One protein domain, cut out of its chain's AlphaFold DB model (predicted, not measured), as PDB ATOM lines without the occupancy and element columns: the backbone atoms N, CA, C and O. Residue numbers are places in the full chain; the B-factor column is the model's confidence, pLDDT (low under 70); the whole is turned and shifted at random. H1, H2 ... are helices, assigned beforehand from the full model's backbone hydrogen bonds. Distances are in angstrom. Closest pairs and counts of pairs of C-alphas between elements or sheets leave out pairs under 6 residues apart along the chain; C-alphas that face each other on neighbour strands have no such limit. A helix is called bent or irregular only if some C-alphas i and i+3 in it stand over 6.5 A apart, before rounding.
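Overview. This is residues 94 to 179 of the 184 residues of the protein "C2H2-type domain-containing protein" of Candidatus Nitrosocosmicus oleophilus (UniProt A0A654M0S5). One long helix, H3, makes the longest axis; the hairpin of H1 and H2 packs on its first part, and these three form a small cluster at that end. Toward the far end of H3 the chain turns back through a loop, and H4 packs across H3 at a steep angle, its last residues, 174 to 177, sticking out. The printed part has 86 residues with four named helices, H1 to H4 in order, and no named strand: all helix. It is loose, with a radius of gyration of the C-alphas of 16.3 A, and spans 50 by 29 by 16 A, only just flat.

Arrangement. Start with H1, residues 94 to 107, which touches H2, residues 113 to 128, with residues 101 to 105 alone; the closest C-alphas, of Glu 105 and Leu 120, are 6.9 A apart. This hairpin runs opposite ways at 36 degrees, only just a steep tilt. The hub is H3, residues 133 to 160, whose residues 133 to 145 alone touch H1, the same way at a shallow tilt of 15 degrees; the closest C-alphas, of Leu 104 and Val 141, are 5.4 A apart. H2 touches H3 at a steep tilt of 46 degrees, closest at the C-alphas of Ser 127 and Pro 133, 4.4 A. Residues 150 to 158 of H3 alone touch H4, residues 168 to 177, at a steep tilt of 66 degrees; the closest C-alphas, of Ala 154 and Pro 168, are 5.0 A apart. H4 is apart from H1 and H2. The packing is mostly crossed, with 1 of 4 touching pairs at a shallow tilt. Every O i to N i+4 pair is within hydrogen-bond range in H2 and H4, 8 of 10 in H1 and 23 of 24 in H3.

Along the chain. Find C-alpha 94 at (-9.423, 51.274, -27.225), where H1 begins its 19.4 A; it is only just irregular, C-alphas 96 and 99 being 6.7 A apart. H2 covers 22.6 A. From C-alpha 133 at (-6.460, 50.220, -36.510), H3 runs 41.4 A. H4, 14.4 A, ends at C-alpha 177, (-20.524, 41.812, -62.496).

Size, cuts and confidence. Look to Asp 95 and Thr 163 for the C-alphas farthest apart, 50.6 A. The printed part has no cut and no long link. The model's pLDDT is under 70 at residues 162 to 166.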
ATOM      1  N   ILE A  94      -8.262  52.110 -27.551       89.38
ATOM      2  CA  ILE A  94      -9.423  51.274 -27.225       89.38
ATOM      3  C   ILE A  94     -10.733  52.055 -27.375       89.38
ATOM      4  O   ILE A  94     -11.653  51.558 -28.009       89.38
ATOM      5  N   ASP A  95     -10.808  53.290 -26.876       89.75
ATOM      6  CA  ASP A  95     -11.980  54.173 -26.992       89.75
ATOM      7  C   ASP A  95     -12.375  54.427 -28.454       89.75
ATOM      8  O   ASP A  95     -13.551  54.447 -28.801       89.75
ATOM      9  N   GLN A  96     -11.399  54.547 -29.355       92.56
ATOM     10  CA  GLN A  96     -11.679  54.690 -30.784       92.56
ATOM     11  C   GLN A  96     -12.098  53.370 -31.449       92.56
ATOM     12  O   GLN A  96     -12.874  53.382 -32.405       92.56
ATOM     13  N   LEU A  97     -11.598  52.236 -30.954       93.56
ATOM     14  CA  LEU A  97     -11.915  50.900 -31.464       93.56
ATOM     15  C   LEU A  97     -13.231  50.339 -30.916       93.56
ATOM     16  O   LEU A  97     -13.813  49.461 -31.551       93.56
ATOM     17  N   ILE A  98     -13.718  50.833 -29.773       93.81
ATOM     18  CA  ILE A  98     -14.868  50.237 -29.085       93.81
ATOM     19  C   ILE A  98     -16.128  50.287 -29.946       93.81
ATOM     20  O   ILE A  98     -16.865  49.309 -30.013       93.81
ATOM     21  N   LYS A  99     -16.341  51.390 -30.675       95.31
ATOM     22  CA  LYS A  99     -17.507  51.554 -31.543       95.31
ATOM     23  C   LYS A  99     -17.552  50.473 -32.636       95.31
ATOM     24  O   LYS A  99     -18.494  49.683 -32.608       95.31
ATOM     25  N   PRO A 100     -16.573  50.372 -33.556       97.19
ATOM     26  CA  PRO A 100     -16.623  49.337 -34.587       97.19
ATOM     27  C   PRO A 100     -16.541  47.915 -34.011       97.19
ATOM     28  O   PRO A 100     -17.130  46.998 -34.574       97.19
ATOM     29  N   PHE A 101     -15.893  47.719 -32.859       97.25
ATOM     30  CA  PHE A 101     -15.895  46.427 -32.169       97.25
ATOM     31  C   PHE A 101     -17.304  46.009 -31.717       97.25
ATOM     32  O   PHE A 101     -17.739  44.898 -32.008       97.25
ATOM     33  N   THR A 102     -18.040  46.903 -31.048       95.81
ATOM     34  CA  THR A 102     -19.419  46.639 -30.594       95.81
ATOM     35  C   THR A 102     -20.386  46.450 -31.763       95.81
ATOM     36  O   THR A 102     -21.280  45.611 -31.703       95.81
ATOM     37  N   GLU A 103     -20.179  47.174 -32.864       97.38
ATOM     38  CA  GLU A 103     -20.953  46.987 -34.091       97.38
ATOM     39  C   GLU A 103     -20.699  45.603 -34.709       97.38
ATOM     40  O   GLU A 103     -21.639  44.895 -35.078       97.38
ATOM     41  N   LEU A 104     -19.436  45.167 -34.757       96.62
ATOM     42  CA  LEU A 104     -19.083  43.819 -35.196       96.62
ATOM     43  C   LEU A 104     -19.703  42.746 -34.287       96.62
ATOM     44  O   LEU A 104     -20.200  41.731 -34.779       96.62
ATOM     45  N   GLU A 105     -19.706  42.972 -32.974       96.88
ATOM     46  CA  GLU A 105     -20.324  42.074 -31.999       96.88
ATOM     47  C   GLU A 105     -21.836  41.933 -32.223       96.88
ATOM     48  O   GLU A 105     -22.340  40.807 -32.268       96.88
ATOM     49  N   ASP A 106     -22.551  43.039 -32.444       96.50
ATOM     50  CA  ASP A 106     -23.989  43.020 -32.728       96.50
ATOM     51  C   ASP A 106     -24.303  42.256 -34.023       96.50
ATOM     52  O   ASP A 106     -25.207  41.409 -34.081       96.50
ATOM     53  N   LEU A 107     -23.476  42.439 -35.058       95.56
ATOM     54  CA  LEU A 107     -23.578  41.644 -36.279       95.56
ATOM     55  C   LEU A 107     -23.369  40.142 -36.005       95.56
ATOM     56  O   LEU A 107     -23.924  39.302 -36.718       95.56
ATOM     57  N   LEU A 108     -22.632  39.762 -34.975       94.56
ATOM     58  CA  LEU A 108     -22.396  38.366 -34.611       94.56
ATOM     59  C   LEU A 108     -23.350  37.855 -33.516       94.56
ATOM     60  O   LEU A 108     -23.222  36.715 -33.073       94.56
ATOM     61  N   SER A 109     -24.370  38.627 -33.128       92.50
ATOM     62  CA  SER A 109     -25.344  38.262 -32.081       92.50
ATOM     63  C   SER A 109     -26.011  36.892 -32.275       92.50
ATOM     64  O   SER A 109     -26.337  36.213 -31.301       92.50
ATOM     65  N   ARG A 110     -26.183  36.450 -33.530       90.75
ATOM     66  CA  ARG A 110     -26.809  35.163 -33.893       90.75
ATOM     67  C   ARG A 110     -25.830  33.996 -34.065       90.75
ATOM     68  O   ARG A 110     -26.281  32.893 -34.363       90.75
ATOM     69  N   THR A 111     -24.519  34.218 -33.955       92.75
ATOM     70  CA  THR A 111     -23.516  33.143 -34.053       92.75
ATOM     71  C   THR A 111     -23.267  32.509 -32.692       92.75
ATOM     72  O   THR A 111     -23.547  33.120 -31.655       92.75
ATOM     73  N   ASP A 112     -22.708  31.299 -32.679       95.19
ATOM     74  CA  ASP A 112     -22.327  30.648 -31.430       95.19
ATOM     75  C   ASP A 112     -21.252  31.464 -30.677       95.19
ATOM     76  O   ASP A 112     -20.459  32.178 -31.311       95.19
ATOM     77  N   PRO A 113     -21.212  31.385 -29.332       95.12
ATOM     78  CA  PRO A 113     -20.296  32.192 -28.529       95.12
ATOM     79  C   PRO A 113     -18.815  31.981 -28.865       95.12
ATOM     80  O   PRO A 113     -18.046  32.940 -28.850       95.12
ATOM     81  N   LYS A 114     -18.407  30.749 -29.212       95.25
ATOM     82  CA  LYS A 114     -17.005  30.439 -29.535       95.25
ATOM     83  C   LYS A 114     -16.587  31.089 -30.850       95.25
ATOM     84  O   LYS A 114     -15.537  31.722 -30.905       95.25
ATOM     85  N   THR A 115     -17.418  30.991 -31.884       93.81
ATOM     86  CA  THR A 115     -17.180  31.664 -33.169       93.81
ATOM     87  C   THR A 115     -17.181  33.176 -33.008       93.81
ATOM     88  O   THR A 115     -16.324  33.848 -33.577       93.81
ATOM     89  N   ARG A 116     -18.103  33.724 -32.209       95.38
ATOM     90  CA  ARG A 116     -18.159  35.166 -31.945       95.38
ATOM     91  C   ARG A 116     -16.867  35.666 -31.312       95.38
ATOM     92  O   ARG A 116     -16.265  36.596 -31.840       95.38
ATOM     93  N   ALA A 117     -16.418  35.008 -30.243       95.62
ATOM     94  CA  ALA A 117     -15.160  35.331 -29.581       95.62
ATOM     95  C   ALA A 117     -13.973  35.214 -30.548       95.62
ATOM     96  O   ALA A 117     -13.173  36.138 -30.653       95.62
ATOM     97  N   PHE A 118     -13.907  34.125 -31.323       96.12
ATOM     98  CA  PHE A 118     -12.856  33.928 -32.320       96.12
ATOM     99  C   PHE A 118     -12.787  35.079 -33.333       96.12
ATOM    100  O   PHE A 118     -11.707  35.622 -33.563       96.12
ATOM    101  N   VAL A 119     -13.923  35.469 -33.924       95.19
ATOM    102  CA  VAL A 119     -13.966  36.555 -34.915       95.19
ATOM    103  C   VAL A 119     -13.584  37.886 -34.273       95.19
ATOM    104  O   VAL A 119     -12.712  38.566 -34.801       95.19
ATOM    105  N   LEU A 120     -14.170  38.233 -33.123       96.38
ATOM    106  CA  LEU A 120     -13.899  39.500 -32.440       96.38
ATOM    107  C   LEU A 120     -12.424  39.649 -32.056       96.38
ATOM    108  O   LEU A 120     -11.798  40.652 -32.398       96.38
ATOM    109  N   THR A 121     -11.842  38.638 -31.405       95.69
ATOM    110  CA  THR A 121     -10.427  38.662 -31.012       95.69
ATOM    111  C   THR A 121      -9.524  38.739 -32.237       95.69
ATOM    112  O   THR A 121      -8.598  39.548 -32.278       95.69
ATOM    113  N   ARG A 122      -9.809  37.950 -33.280       96.56
ATOM    114  CA  ARG A 122      -8.975  37.940 -34.484       96.56
ATOM    115  C   ARG A 122      -9.040  39.262 -35.246       96.56
ATOM    116  O   ARG A 122      -7.999  39.738 -35.696       96.56
ATOM    117  N   SER A 123     -10.229  39.850 -35.374       96.12
ATOM    118  CA  SER A 123     -10.433  41.163 -35.991       96.12
ATOM    119  C   SER A 123      -9.722  42.266 -35.212       96.12
ATOM    120  O   SER A 123      -9.069  43.115 -35.821       96.12
ATOM    121  N   PHE A 124      -9.770  42.223 -33.880       96.44
ATOM    122  CA  PHE A 124      -9.040  43.152 -33.022       96.44
ATOM    123  C   PHE A 124      -7.523  43.043 -33.202       96.44
ATOM    124  O   PHE A 124      -6.877  44.035 -33.541       96.44
ATOM    125  N   ASP A 125      -6.963  41.837 -33.093       95.19
ATOM    126  CA  ASP A 125      -5.526  41.601 -33.273       95.19
ATOM    127  C   ASP A 125      -5.030  42.029 -34.658       95.19
ATOM    128  O   ASP A 125      -3.931  42.564 -34.804       95.19
ATOM    129  N   GLN A 126      -5.825  41.768 -35.698       94.00
ATOM    130  CA  GLN A 126      -5.492  42.165 -37.062       94.00
ATOM    131  C   GLN A 126      -5.533  43.684 -37.230       94.00
ATOM    132  O   GLN A 126      -4.629  44.247 -37.846       94.00
ATOM    133  N   SER A 127      -6.527  44.344 -36.639       95.38
ATOM    134  CA  SER A 127      -6.649  45.803 -36.667       95.38
ATOM    135  C   SER A 127      -5.441  46.473 -36.015       95.38
ATOM    136  O   SER A 127      -4.871  47.397 -36.584       95.38
ATOM    137  N   LEU A 128      -4.966  45.959 -34.875       93.25
ATOM    138  CA  LEU A 128      -3.779  46.494 -34.194       93.25
ATOM    139  C   LEU A 128      -2.475  46.360 -34.995       93.25
ATOM    140  O   LEU A 128      -1.515  47.076 -34.715       93.25
ATOM    141  N   ARG A 129      -2.418  45.458 -35.983       93.38
ATOM    142  CA  ARG A 129      -1.272  45.322 -36.898       93.38
ATOM    143  C   ARG A 129      -1.342  46.275 -38.096       93.38
ATOM    144  O   ARG A 129      -0.375  46.350 -38.849       93.38
ATOM    145  N   SER A 130      -2.464  46.970 -38.290       92.38
ATOM    146  CA  SER A 130      -2.643  47.959 -39.355       92.38
ATOM    147  C   SER A 130      -2.028  49.310 -38.984       92.38
ATOM    148  O   SER A 130      -1.918  49.660 -37.809       92.38
ATOM    149  N   LEU A 131      -1.685  50.105 -40.001       90.75
ATOM    150  CA  LEU A 131      -1.305  51.512 -39.834       90.75
ATOM    151  C   LEU A 131      -2.452  52.341 -39.235       90.75
ATOM    152  O   LEU A 131      -2.201  53.226 -38.419       90.75
ATOM    153  N   ASN A 132      -3.696  52.011 -39.600       92.75
ATOM    154  CA  ASN A 132      -4.916  52.644 -39.102       92.75
ATOM    155  C   ASN A 132      -5.829  51.578 -38.464       92.75
ATOM    156  O   ASN A 132      -6.687  51.015 -39.147       92.75
ATOM    157  N   PRO A 133      -5.688  51.284 -37.157       93.56
ATOM    158  CA  PRO A 133      -6.460  50.220 -36.510       93.56
ATOM    159  C   PRO A 133      -7.974  50.431 -36.546       93.56
ATOM    160  O   PRO A 133      -8.734  49.485 -36.717       93.56
ATOM    161  N   VAL A 134      -8.424  51.679 -36.402       93.31
ATOM    162  CA  VAL A 134      -9.856  52.016 -36.411       93.31
ATOM    163  C   VAL A 134     -10.465  51.766 -37.788       93.31
ATOM    164  O   VAL A 134     -11.546  51.198 -37.888       93.31
ATOM    165  N   GLU A 135      -9.763  52.163 -38.846       93.62
ATOM    166  CA  GLU A 135     -10.174  51.928 -40.231       93.62
ATOM    167  C   GLU A 135     -10.216  50.428 -40.539       93.62
ATOM    168  O   GLU A 135     -11.252  49.933 -40.963       93.62
ATOM    169  N   ALA A 136      -9.165  49.683 -40.182       94.75
ATOM    170  CA  ALA A 136      -9.121  48.232 -40.364       94.75
ATOM    171  C   ALA A 136     -10.266  47.497 -39.640       94.75
ATOM    172  O   ALA A 136     -10.818  46.525 -40.158       94.75
ATOM    173  N   MET A 137     -10.667  47.965 -38.452       96.50
ATOM    174  CA  MET A 137     -11.824  47.397 -37.760       96.50
ATOM    175  C   MET A 137     -13.140  47.728 -38.486       96.50
ATOM    176  O   MET A 137     -14.004  46.859 -38.603       96.50
ATOM    177  N   ASN A 138     -13.297  48.952 -39.000       96.31
ATOM    178  CA  ASN A 138     -14.469  49.326 -39.803       96.31
ATOM    179  C   ASN A 138     -14.559  48.498 -41.093       96.31
ATOM    180  O   ASN A 138     -15.636  48.013 -41.424       96.31
ATOM    181  N   GLU A 139     -13.440  48.243 -41.774       96.44
ATOM    182  CA  GLU A 139     -13.409  47.372 -42.956       96.44
ATOM    183  C   GLU A 139     -13.950  45.967 -42.641       96.44
ATOM    184  O   GLU A 139     -14.698  45.388 -43.431       96.44
ATOM    185  N   MET A 140     -13.636  45.419 -41.459       95.19
ATOM    186  CA  MET A 140     -14.182  44.130 -41.018       95.19
ATOM    187  C   MET A 140     -15.704  44.173 -40.818       95.19
ATOM    188  O   MET A 140     -16.402  43.228 -41.205       95.19
ATOM    189  N   VAL A 141     -16.222  45.260 -40.239       97.00
ATOM    190  CA  VAL A 141     -17.666  45.502 -40.085       97.00
ATOM    191  C   VAL A 141     -18.341  45.579 -41.457       97.00
ATOM    192  O   VAL A 141     -19.302  44.851 -41.724       97.00
ATOM    193  N   GLU A 142     -17.808  46.403 -42.358       96.81
ATOM    194  CA  GLU A 142     -18.327  46.611 -43.711       96.81
ATOM    195  C   GLU A 142     -18.314  45.324 -44.540       96.81
ATOM    196  O   GLU A 142     -19.289  45.011 -45.235       96.81
ATOM    197  N   LEU A 143     -17.248  44.530 -44.425       95.38
ATOM    198  CA  LEU A 143     -17.134  43.234 -45.081       95.38
ATOM    199  C   LEU A 143     -18.237  42.280 -44.610       95.38
ATOM    200  O   LEU A 143     -18.924  41.667 -45.433       95.38
ATOM    201  N   LEU A 144     -18.454  42.167 -43.295       93.62
ATOM    202  CA  LEU A 144     -19.492  41.292 -42.752       93.62
ATOM    203  C   LEU A 144     -20.900  41.769 -43.139       93.62
ATOM    204  O   LEU A 144     -21.747  40.951 -43.525       93.62
ATOM    205  N   CYS A 145     -21.146  43.080 -43.092       94.56
ATOM    206  CA  CYS A 145     -22.371  43.710 -43.583       94.56
ATOM    207  C   CYS A 145     -22.623  43.379 -45.056       94.56
ATOM    208  O   CYS A 145     -23.721  42.940 -45.410       94.56
ATOM    209  N   SER A 146     -21.600  43.494 -45.901       94.62
ATOM    210  CA  SER A 146     -21.678  43.196 -47.333       94.62
ATOM    211  C   SER A 146     -21.995  41.722 -47.592       94.62
ATOM    212  O   SER A 146     -22.905  41.403 -48.361       94.62
ATOM    213  N   ILE A 147     -21.321  40.801 -46.891       91.81
ATOM    214  CA  ILE A 147     -21.578  39.356 -46.996       91.81
ATOM    215  C   ILE A 147     -23.025  39.032 -46.600       91.81
ATOM    216  O   ILE A 147     -23.721  38.294 -47.306       91.81
ATOM    217  N   LYS A 148     -23.506  39.589 -45.484       92.44
ATOM    218  CA  LYS A 148     -24.897  39.422 -45.042       92.44
ATOM    219  C   LYS A 148     -25.892  40.031 -46.026       92.44
ATOM    220  O   LYS A 148     -26.921  39.414 -46.300       92.44
ATOM    221  N   GLY A 149     -25.586  41.211 -46.559       92.75
ATOM    222  CA  GLY A 149     -26.395  41.915 -47.548       92.75
ATOM    223  C   GLY A 149     -26.589  41.082 -48.809       92.75
ATOM    224  O   GLY A 149     -27.728  40.834 -49.204       92.75
ATOM    225  N   ILE A 150     -25.503  40.545 -49.372       90.94
ATOM    226  CA  ILE A 150     -25.552  39.659 -50.545       90.94
ATOM    227  C   ILE A 150     -26.419  38.429 -50.260       90.94
ATOM    228  O   ILE A 150     -27.308  38.117 -51.052       90.94
ATOM    229  N   LYS A 151     -26.229  37.759 -49.114       90.50
ATOM    230  CA  LYS A 151     -27.060  36.602 -48.725       90.50
ATOM    231  C   LYS A 151     -28.543  36.968 -48.610       90.50
ATOM    232  O   LYS A 151     -29.402  36.206 -49.050       90.50
ATOM    233  N   LYS A 152     -28.855  38.133 -48.036       92.44
ATOM    234  CA  LYS A 152     -30.232  38.625 -47.881       92.44
ATOM    235  C   LYS A 152     -30.879  38.930 -49.235       92.44
ATOM    236  O   LYS A 152     -32.017  38.527 -49.457       92.44
ATOM    237  N   ILE A 153     -30.156  39.586 -50.144       91.44
ATOM    238  CA  ILE A 153     -30.623  39.879 -51.508       91.44
ATOM    239  C   ILE A 153     -30.866  38.579 -52.280       91.44
ATOM    240  O   ILE A 153     -31.931  38.411 -52.871       91.44
ATOM    241  N   ALA A 154     -29.917  37.640 -52.229       89.44
ATOM    242  CA  ALA A 154     -30.039  36.336 -52.874       89.44
ATOM    243  C   ALA A 154     -31.278  35.565 -52.382       89.44
ATOM    244  O   ALA A 154     -32.038  35.043 -53.194       89.44
ATOM    245  N   LYS A 155     -31.540  35.576 -51.065       89.94
ATOM    246  CA  LYS A 155     -32.737  34.964 -50.467       89.94
ATOM    247  C   LYS A 155     -34.040  35.571 -50.995       89.94
ATOM    248  O   LYS A 155     -34.971  34.838 -51.297       89.94
ATOM    249  N   TYR A 156     -34.140  36.896 -51.095       90.25
ATOM    250  CA  TYR A 156     -35.358  37.512 -51.636       90.25
ATOM    251  C   TYR A 156     -35.538  37.223 -53.124       90.25
ATOM    252  O   TYR A 156     -36.657  37.011 -53.576       90.25
ATOM    253  N   ARG A 157     -34.444  37.150 -53.888       84.75
ATOM    254  CA  ARG A 157     -34.504  36.769 -55.302       84.75
ATOM    255  C   ARG A 157     -35.005  35.343 -55.496       84.75
ATOM    256  O   ARG A 157     -35.856  35.131 -56.352       84.75
ATOM    257  N   SER A 158     -34.550  34.394 -54.677       86.56
ATOM    258  CA  SER A 158     -35.017  33.006 -54.765       86.56
ATOM    259  C   SER A 158     -36.503  32.847 -54.436       86.56
ATOM    260  O   SER A 158     -37.114  31.884 -54.870       86.56
ATOM    261  N   MET A 159     -37.098  33.778 -53.681       87.38
ATOM    262  CA  MET A 159     -38.542  33.778 -53.406       87.38
ATOM    263  C   MET A 159     -39.384  34.220 -54.611       87.38
ATOM    264  O   MET A 159     -40.573  33.924 -54.653       87.38
ATOM    265  N   ILE A 160     -38.789  34.947 -55.562       83.50
ATOM    266  CA  ILE A 160     -39.479  35.505 -56.736       83.50
ATOM    267  C   ILE A 160     -39.182  34.669 -57.992       83.50
ATOM    268  O   ILE A 160     -39.998  34.611 -58.908       83.50
ATOM    269  N   ALA A 161     -38.015  34.022 -58.057       74.44
ATOM    270  CA  ALA A 161     -37.620  33.211 -59.201       74.44
ATOM    271  C   ALA A 161     -38.404  31.889 -59.240       74.44
ATOM    272  O   ALA A 161     -38.228  31.025 -58.387       74.44
ATOM    273  N   THR A 162     -39.235  31.706 -60.265       65.19
ATOM    274  CA  THR A 162     -40.040  30.490 -60.456       65.19
ATOM    275  C   THR A 162     -39.245  29.294 -60.995       65.19
ATOM    276  O   THR A 162     -39.709  28.168 -60.861       65.19
ATOM    277  N   THR A 163     -38.063  29.500 -61.596       59.00
ATOM    278  CA  THR A 163     -37.365  28.463 -62.396       59.00
ATOM    279  C   THR A 163     -35.853  28.721 -62.607       59.00
ATOM    280  O   THR A 163     -35.306  28.375 -63.652       59.00
ATOM    281  N   SER A 164     -35.133  29.342 -61.662       61.75
ATOM    282  CA  SER A 164     -33.660  29.471 -61.785       61.75
ATOM    283  C   SER A 164     -32.969  28.199 -61.273       61.75
ATOM    284  O   SER A 164     -33.180  27.816 -60.124       61.75
ATOM    285  N   SER A 165     -32.163  27.528 -62.110       64.38
ATOM    286  CA  SER A 165     -31.368  26.340 -61.729       64.38
ATOM    287  C   SER A 165     -30.026  26.683 -61.066       64.38
ATOM    288  O   SER A 165     -29.323  25.792 -60.590       64.38
ATOM    289  N   LEU A 166     -29.654  27.967 -61.052       67.81
ATOM    290  CA  LEU A 166     -28.406  28.470 -60.484       67.81
ATOM    291  C   LEU A 166     -28.557  28.781 -58.991       67.81
ATOM    292  O   LEU A 166     -29.613  29.210 -58.532       67.81
ATOM    293  N   ASP A 167     -27.459  28.630 -58.242       85.94
ATOM    294  CA  ASP A 167     -27.368  29.094 -56.853       85.94
ATOM    295  C   ASP A 167     -27.727  30.598 -56.774       85.94
ATOM    296  O   ASP A 167     -27.074  31.412 -57.438       85.94
ATOM    297  N   PRO A 168     -28.727  31.006 -55.964       84.94
ATOM    298  CA  PRO A 168     -29.176  32.398 -55.879       84.94
ATOM    299  C   PRO A 168     -28.066  33.402 -55.542       84.94
ATOM    300  O   PRO A 168     -28.137  34.575 -55.931       84.94
ATOM    301  N   ILE A 169     -27.025  32.971 -54.816       87.44
ATOM    302  CA  ILE A 169     -25.856  33.810 -54.529       87.44
ATOM    303  C   ILE A 169     -25.018  34.001 -55.795       87.44
ATOM    304  O   ILE A 169     -24.636  35.135 -56.095       87.44
ATOM    305  N   LEU A 170     -24.747  32.928 -56.541       87.56
ATOM    306  CA  LEU A 170     -24.009  32.988 -57.801       87.56
ATOM    307  C   LEU A 170     -24.733  33.858 -58.835       87.56
ATOM    308  O   LEU A 170     -24.119  34.757 -59.404       87.56
ATOM    309  N   GLU A 171     -26.049  33.688 -58.990       86.56
ATOM    310  CA  GLU A 171     -26.855  34.539 -59.874       86.56
ATOM    311  C   GLU A 171     -26.769  36.018 -59.454       86.56
ATOM    312  O   GLU A 171     -26.651  36.923 -60.284       86.56
ATOM    313  N   THR A 172     -26.785  36.287 -58.146       87.94
ATOM    314  CA  THR A 172     -26.645  37.652 -57.625       87.94
ATOM    315  C   THR A 172     -25.280  38.250 -57.943       87.94
ATOM    316  O   THR A 172     -25.221  39.401 -58.379       87.94
ATOM    317  N   LYS A 173     -24.202  37.475 -57.796       88.56
ATOM    318  CA  LYS A 173     -22.842  37.902 -58.147       88.56
ATOM    319  C   LYS A 173     -22.703  38.198 -59.639       88.56
ATOM    320  O   LYS A 173     -22.167  39.245 -59.985       88.56
ATOM    321  N   GLU A 174     -23.217  37.332 -60.510       88.38
ATOM    322  CA  GLU A 174     -23.141  37.532 -61.962       88.38
ATOM    323  C   GLU A 174     -23.907  38.784 -62.412       88.38
ATOM    324  O   GLU A 174     -23.385  39.582 -63.187       88.38
ATOM    325  N   LYS A 175     -25.095  39.055 -61.851       86.81
ATOM    326  CA  LYS A 175     -25.812  40.309 -62.159       86.81
ATOM    327  C   LYS A 175     -25.063  41.560 -61.693       86.81
ATOM    328  O   LYS A 175     -25.169  42.590 -62.347       86.81
ATOM    329  N   ILE A 176     -24.325  41.492 -60.582       87.69
ATOM    330  CA  ILE A 176     -23.479  42.607 -60.129       87.69
ATOM    331  C   ILE A 176     -22.312  42.814 -61.102       87.69
ATOM    332  O   ILE A 176     -22.085  43.946 -61.524       87.69
ATOM    333  N   LYS A 177     -21.626  41.742 -61.517       88.75
ATOM    334  CA  LYS A 177     -20.524  41.812 -62.496       88.75
ATOM    335  C   LYS A 177     -20.960  42.351 -63.858       88.75
ATOM    336  O   LYS A 177     -20.200  43.058 -64.496       88.75
ATOM    337  N   ASN A 178     -22.183  42.049 -64.282       88.25
ATOM    338  CA  ASN A 178     -22.732  42.537 -65.550       88.25
ATOM    339  C   ASN A 178     -23.398  43.919 -65.427       88.25
ATOM    340  O   ASN A 178     -24.018  44.395 -66.377       88.25
ATOM    341  N   SER A 179     -23.330  44.561 -64.255       87.25
ATOM    342  CA  SER A 179     -23.872  45.906 -64.064       87.25
ATOM    343  C   SER A 179     -22.967  46.973 -64.683       87.25
ATOM    344  O   SER A 179     -21.767  46.775 -64.879       87.25
TER     345      SER A 179